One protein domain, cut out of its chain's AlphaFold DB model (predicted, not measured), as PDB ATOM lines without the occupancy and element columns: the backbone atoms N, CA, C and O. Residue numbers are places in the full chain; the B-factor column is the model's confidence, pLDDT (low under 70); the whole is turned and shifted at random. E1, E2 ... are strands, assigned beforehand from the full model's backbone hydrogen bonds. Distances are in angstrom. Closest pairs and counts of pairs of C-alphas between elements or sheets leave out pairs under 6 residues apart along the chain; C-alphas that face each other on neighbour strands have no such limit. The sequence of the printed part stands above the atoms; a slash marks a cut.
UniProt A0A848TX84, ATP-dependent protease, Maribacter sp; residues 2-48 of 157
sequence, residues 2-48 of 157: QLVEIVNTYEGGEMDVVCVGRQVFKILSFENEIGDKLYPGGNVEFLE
ATOM      1  N   GLN A   2     -19.825  80.432 -24.103       92.44
ATOM      2  CA  GLN A   2     -19.787  78.978 -24.280       92.44
ATOM      3  C   GLN A   2     -19.019  78.635 -25.558       92.44
ATOM      4  O   GLN A   2     -19.343  79.185 -26.610       92.44
ATOM      5  N   LEU A   3     -18.057  77.713 -25.461       93.81
ATOM      6  CA  LEU A   3     -17.397  77.107 -26.618       93.81
ATOM      7  C   LEU A   3     -18.417  76.269 -27.396       93.81
ATOM      8  O   LEU A   3     -19.097  75.419 -26.817       93.81
ATOM      9  N   VAL A   4     -18.538  76.540 -28.689       95.19
ATOM     10  CA  VAL A   4     -19.396  75.788 -29.610       95.19
ATOM     11  C   VAL A   4     -18.564  74.773 -30.374       95.19
ATOM     12  O   VAL A   4     -18.948  73.612 -30.449       95.19
ATOM     13  N   GLU A   5     -17.428  75.207 -30.912       95.38
ATOM     14  CA  GLU A   5     -16.616  74.396 -31.814       95.38
ATOM     15  C   GLU A   5     -15.155  74.845 -31.781       95.38
ATOM     16  O   GLU A   5     -14.866  76.030 -31.600       95.38
ATOM     17  N   ILE A   6     -14.250  73.886 -31.978       95.19
ATOM     18  CA  ILE A   6     -12.851  74.131 -32.335       95.19
ATOM     19  C   ILE A   6     -12.752  73.915 -33.844       95.19
ATOM     20  O   ILE A   6     -13.005  72.809 -34.316       95.19
ATOM     21  N   VAL A   7     -12.416  74.969 -34.582       95.81
ATOM     22  CA  VAL A   7     -12.373  74.958 -36.051       95.81
ATOM     23  C   VAL A   7     -11.044  74.390 -36.533       95.81
ATOM     24  O   VAL A   7     -11.016  73.474 -37.346       95.81
ATOM     25  N   ASN A   8      -9.944  74.918 -35.996       94.69
ATOM     26  CA  ASN A   8      -8.588  74.510 -36.343       94.69
ATOM     27  C   ASN A   8      -7.772  74.299 -35.070       94.69
ATOM     28  O   ASN A   8      -7.963  74.995 -34.072       94.69
ATOM     29  N   THR A   9      -6.835  73.357 -35.119       95.56
ATOM     30  CA  THR A   9      -5.787  73.190 -34.108       95.56
ATOM     31  C   THR A   9      -4.447  73.193 -34.822       95.56
ATOM     32  O   THR A   9      -4.235  72.414 -35.751       95.56
ATOM     33  N   TYR A  10      -3.564  74.086 -34.399       95.94
ATOM     34  CA  TYR A  10      -2.254  74.288 -35.004       95.94
ATOM     35  C   TYR A  10      -1.177  73.504 -34.239       95.94
ATOM     36  O   TYR A  10      -1.350  73.182 -33.063       95.94
ATOM     37  N   GLU A  11      -0.042  73.209 -34.882       92.69
ATOM     38  CA  GLU A  11       1.040  72.394 -34.294       92.69
ATOM     39  C   GLU A  11       1.604  72.974 -32.981       92.69
ATOM     40  O   GLU A  11       2.060  72.225 -32.120       92.69
ATOM     41  N   GLY A  12       1.524  74.298 -32.795       92.94
ATOM     42  CA  GLY A  12       1.924  74.993 -31.567       92.94
ATOM     43  C   GLY A  12       0.912  74.926 -30.413       92.94
ATOM     44  O   GLY A  12       1.171  75.496 -29.357       92.94
ATOM     45  N   GLY A  13      -0.236  74.261 -30.594       90.56
ATOM     46  CA  GLY A  13      -1.310  74.157 -29.594       90.56
ATOM     47  C   GLY A  13      -2.333  75.300 -29.622       90.56
ATOM     48  O   GLY A  13      -3.311  75.262 -28.878       90.56
ATOM     49  N   GLU A  14      -2.136  76.296 -30.485       94.06
ATOM     50  CA  GLU A  14      -3.113  77.352 -30.755       94.06
ATOM     51  C   GLU A  14      -4.367  76.774 -31.423       94.06
ATOM     52  O   GLU A  14      -4.305  75.780 -32.156       94.06
ATOM     53  N   MET A  15      -5.521  77.399 -31.178       95.38
ATOM     54  CA  MET A  15      -6.806  76.938 -31.699       95.38
ATOM     55  C   MET A  15      -7.678  78.107 -32.144       95.38
ATOM     56  O   MET A  15      -7.825  79.090 -31.418       95.38
ATOM     57  N   ASP A  16      -8.338  77.935 -33.287       95.25
ATOM     58  CA  ASP A  16      -9.456  78.788 -33.683       95.25
ATOM     59  C   ASP A  16     -10.739  78.220 -33.088       95.25
ATOM     60  O   ASP A  16     -11.059  77.047 -33.298       95.25
ATOM     61  N   VAL A  17     -11.495  79.044 -32.364       95.06
ATOM     62  CA  VAL A  17     -12.712  78.600 -31.680       95.06
ATOM     63  C   VAL A  17     -13.916  79.469 -32.001       95.06
ATOM     64  O   VAL A  17     -13.833  80.695 -32.067       95.06
ATOM     65  N   VAL A  18     -15.074  78.824 -32.129       93.38
ATOM     66  CA  VAL A  18     -16.369  79.499 -32.224       93.38
ATOM     67  C   VAL A  18     -17.019  79.487 -30.855       93.38
ATOM     68  O   VAL A  18     -17.155  78.445 -30.214       93.38
ATOM     69  N   CYS A  19     -17.449  80.660 -30.406       92.44
ATOM     70  CA  CYS A  19     -18.089  80.841 -29.115       92.44
ATOM     71  C   CYS A  19     -19.430  81.557 -29.248       92.44
ATOM     72  O   CYS A  19     -19.623  82.399 -30.124       92.44
ATOM     73  N   VAL A  20     -20.342  81.269 -28.322       89.75
ATOM     74  CA  VAL A  20     -21.620  81.976 -28.189       89.75
ATOM     75  C   VAL A  20     -21.680  82.692 -26.843       89.75
ATOM     76  O   VAL A  20     -21.469  82.105 -25.774       89.75
ATOM     77  N   GLY A  21     -21.979  83.990 -26.891       87.88
ATOM     78  CA  GLY A  21     -22.357  84.769 -25.715       87.88
ATOM     79  C   GLY A  21     -23.706  84.284 -25.182       87.88
ATOM     80  O   GLY A  21     -24.652  84.131 -25.946       87.88
ATOM     81  N   ARG A  22     -23.793  83.998 -23.877       87.19
ATOM     82  CA  ARG A  22     -25.008  83.440 -23.257       87.19
ATOM     83  C   ARG A  22     -25.792  84.475 -22.469       87.19
ATOM     84  O   ARG A  22     -26.983  84.632 -22.691       87.19
ATOM     85  N   GLN A  23     -25.117  85.170 -21.564       87.31
ATOM     86  CA  GLN A  23     -25.740  86.137 -20.678       87.31
ATOM     87  C   GLN A  23     -24.718  87.196 -20.282       87.31
ATOM     88  O   GLN A  23     -23.529  86.889 -20.149       87.31
ATOM     89  N   VAL A  24     -25.191  88.429 -20.120       88.81
ATOM     90  CA  VAL A  24     -24.384  89.540 -19.618       88.81
ATOM     91  C   VAL A  24     -24.245  89.402 -18.104       88.81
ATOM     92  O   VAL A  24     -25.200  89.054 -17.406       88.81
ATOM     93  N   PHE A  25     -23.051  89.668 -17.593       91.25
ATOM     94  CA  PHE A  25     -22.765  89.649 -16.168       91.25
ATOM     95  C   PHE A  25     -21.786  90.761 -15.808       91.25
ATOM     96  O   PHE A  25     -21.019  91.236 -16.647       91.25
ATOM     97  N   LYS A  26     -21.803  91.147 -14.539       91.12
ATOM     98  CA  LYS A  26     -20.825  92.025 -13.916       91.12
ATOM     99  C   LYS A  26     -19.802  91.180 -13.165       91.12
ATOM    100  O   LYS A  26     -20.166  90.235 -12.469       91.12
ATOM    101  N   ILE A  27     -18.528  91.524 -13.289       92.19
ATOM    102  CA  ILE A  27     -17.461  90.905 -12.497       92.19
ATOM    103  C   ILE A  27     -17.478  91.542 -11.101       92.19
ATOM    104  O   ILE A  27     -17.391  92.765 -10.982       92.19
ATOM    105  N   LEU A  28     -17.623  90.723 -10.057       94.00
ATOM    106  CA  LEU A  28     -17.609  91.158  -8.655       94.00
ATOM    107  C   LEU A  28     -16.227  91.001  -8.020       94.00
ATOM    108  O   LEU A  28     -15.808  91.844  -7.229       94.00
ATOM    109  N   SER A  29     -15.520  89.929  -8.370       93.44
ATOM    110  CA  SER A  29     -14.134  89.694  -7.972       93.44
ATOM    111  C   SER A  29     -13.362  89.069  -9.125       93.44
ATOM    112  O   SER A  29     -13.952  88.442 -10.005       93.44
ATOM    113  N   PHE A  30     -12.047  89.254  -9.122       92.81
ATOM    114  CA  PHE A  30     -11.139  88.643 -10.082       92.81
ATOM    115  C   PHE A  30      -9.869  88.212  -9.354       92.81
ATOM    116  O   PHE A  30      -9.234  89.013  -8.667       92.81
ATOM    117  N   GLU A  31      -9.524  86.944  -9.504       91.75
ATOM    118  CA  GLU A  31      -8.371  86.285  -8.912       91.75
ATOM    119  C   GLU A  31      -7.547  85.691 -10.055       91.75
ATOM    120  O   GLU A  31      -8.077  84.959 -10.892       91.75
ATOM    121  N   ASN A  32      -6.254  86.027 -10.109       86.56
ATOM    122  CA  ASN A  32      -5.362  85.560 -11.176       86.56
ATOM    123  C   ASN A  32      -5.194  84.032 -11.180       86.56
ATOM    124  O   ASN A  32      -4.966  83.450 -12.236       86.56
ATOM    125  N   GLU A  33      -5.346  83.397 -10.018       86.38
ATOM    126  CA  GLU A  33      -5.294  81.950  -9.826       86.38
ATOM    127  C   GLU A  33      -6.355  81.562  -8.790       86.38
ATOM    128  O   GLU A  33      -6.460  82.201  -7.743       86.38
ATOM    129  N   ILE A  34      -7.148  80.528  -9.081       82.25
ATOM    130  CA  ILE A  34      -8.145  79.988  -8.144       82.25
ATOM    131  C   ILE A  34      -7.695  78.613  -7.664       82.25
ATOM    132  O   ILE A  34      -7.817  77.623  -8.392       82.25
ATOM    133  N   GLY A  35      -7.250  78.541  -6.410       84.25
ATOM    134  CA  GLY A  35      -6.749  77.300  -5.813       84.25
ATOM    135  C   GLY A  35      -5.622  76.707  -6.656       84.25
ATOM    136  O   GLY A  35      -4.675  77.404  -6.990       84.25
ATOM    137  N   ASP A  36      -5.765  75.444  -7.058       86.00
ATOM    138  CA  ASP A  36      -4.767  74.730  -7.871       86.00
ATOM    139  C   ASP A  36      -4.967  74.900  -9.393       86.00
ATOM    140  O   ASP A  36      -4.398  74.158 -10.198       86.00
ATOM    141  N   LYS A  37      -5.833  75.826  -9.831       85.75
ATOM    142  CA  LYS A  37      -6.120  76.038 -11.258       85.75
ATOM    143  C   LYS A  37      -5.116  77.006 -11.877       85.75
ATOM    144  O   LYS A  37      -4.955  78.122 -11.405       85.75
ATOM    145  N   LEU A  38      -4.563  76.620 -13.028       87.19
ATOM    146  CA  LEU A  38      -3.640  77.432 -13.839       87.19
ATOM    147  C   LEU A  38      -4.325  78.566 -14.628       87.19
ATOM    148  O   LEU A  38      -3.783  79.046 -15.620       87.19
ATOM    149  N   TYR A  39      -5.549  78.942 -14.262       87.00
ATOM    150  CA  TYR A  39      -6.305  79.976 -14.956       87.00
ATOM    151  C   TYR A  39      -7.036  80.878 -13.960       87.00
ATOM    152  O   TYR A  39      -7.450  80.408 -12.892       87.00
ATOM    153  N   PRO A  40      -7.230  82.158 -14.321       90.31
ATOM    154  CA  PRO A  40      -7.922  83.104 -13.470       90.31
ATOM    155  C   PRO A  40      -9.400  82.762 -13.345       90.31
ATOM    156  O   PRO A  40     -10.007  82.130 -14.215       90.31
ATOM    157  N   GLY A  41     -10.023  83.267 -12.293       91.81
ATOM    158  CA  GLY A  41     -11.472  83.263 -12.198       91.81
ATOM    159  C   GLY A  41     -11.977  84.322 -11.240       91.81
ATOM    160  O   GLY A  41     -11.245  85.212 -10.823       91.81
ATOM    161  N   GLY A  42     -13.253  84.240 -10.894       91.75
ATOM    162  CA  GLY A  42     -13.840  85.164  -9.945       91.75
ATOM    163  C   GLY A  42     -15.348  85.042  -9.880       91.75
ATOM    164  O   GLY A  42     -15.961  84.268 -10.623       91.75
ATOM    165  N   ASN A  43     -15.943  85.809  -8.976       93.44
ATOM    166  CA  ASN A  43     -17.385  85.837  -8.803       93.44
ATOM    167  C   ASN A  43     -18.021  86.809  -9.791       93.44
ATOM    168  O   ASN A  43     -17.494  87.894 -10.053       93.44
ATOM    169  N   VAL A  44     -19.186  86.428 -10.309       94.50
ATOM    170  CA  VAL A  44     -19.959  87.237 -11.249       94.50
ATOM    171  C   VAL A  44     -21.395  87.389 -10.772       94.50
ATOM    172  O   VAL A  44     -21.947  86.500 -10.128       94.50
ATOM    173  N   GLU A  45     -22.001  88.513 -11.126       93.62
ATOM    174  CA  GLU A  45     -23.422  88.786 -10.944       93.62
ATOM    175  C   GLU A  45     -24.083  88.849 -12.316       93.62
ATOM    176  O   GLU A  45     -23.699  89.656 -13.164       93.62
ATOM    177  N   PHE A  46     -25.068  87.993 -12.560       90.88
ATOM    178  CA  PHE A  46     -25.803  88.013 -13.815       90.88
ATOM    179  C   PHE A  46     -26.757  89.203 -13.870       90.88
ATOM    180  O   PHE A  46     -27.494  89.461 -12.922       90.88
ATOM    181  N   LEU A  47     -26.770  89.902 -15.004       86.25
ATOM    182  CA  LEU A  47     -27.718  90.985 -15.229       86.25
ATOM    183  C   LEU A  47     -29.018  90.413 -15.796       86.25
ATOM    184  O   LEU A  47     -29.010  89.695 -16.801       86.25
ATOM    185  N   GLU A  48     -30.136  90.748 -15.159       86.56
ATOM    186  CA  GLU A  48     -31.466  90.473 -15.695       86.56
ATOM    187  C   GLU A  48     -31.871  91.581 -16.673       86.56
ATOM    188  O   GLU A  48     -31.898  92.767 -16.342       86.56
TER     189      GLU A  48
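AT A GLANCE: This is residues 2 to 48 of the 157 residues of the protein "ATP-dependent protease" of Maribacter sp (UniProt A0A848TX84). Two antiparallel hairpins, E1 with E2 and E3 with E4, form the two legs of a flat, open arch, joined by residues 21 to 24. The second leg is mostly loop, residues 28 to 43, which folds back to bring E4 beside E3. The printed part has 47 residues, no named helix and four strands in the order E1, E2, E3, E4, in two sheets of two; it is all strand, with 20 residues in named elements, under half. It is only just loose, close to extended, with a radius of gyration of the C-alphas of 14.3 A and spans of 37 by 29 by 10 A.

HOW THE PARTS SIT: E1, residues 2 to 9, bends by 58 degrees at residue 5. It forms a hairpin with E2, residues 15 to 20, antiparallel at 158 degrees; N 4 and O 18 are within hydrogen-bond range, 2.8 A. E3, residues 25 to 27, and E4, residues 44 to 46, form an antiparallel hairpin at 159 degrees, with N 26 and O 45 at 2.8 A. E2 and E3 are apart.

IN THESE COORDINATES: E1 starts at C-alpha 2 (-19.787, 78.978, -24.280) and measures 18.1 A; E2 measures 16.0 A. E4 ends at C-alpha 46 (-25.803, 88.013, -13.815).

THE WHOLE: The C-alphas farthest apart, of Glu 11 and Glu 48, are 41.6 A apart. The link from E3 to E4 is long; the printed part has no cut, and no printed residue is under 70 in pLDDT.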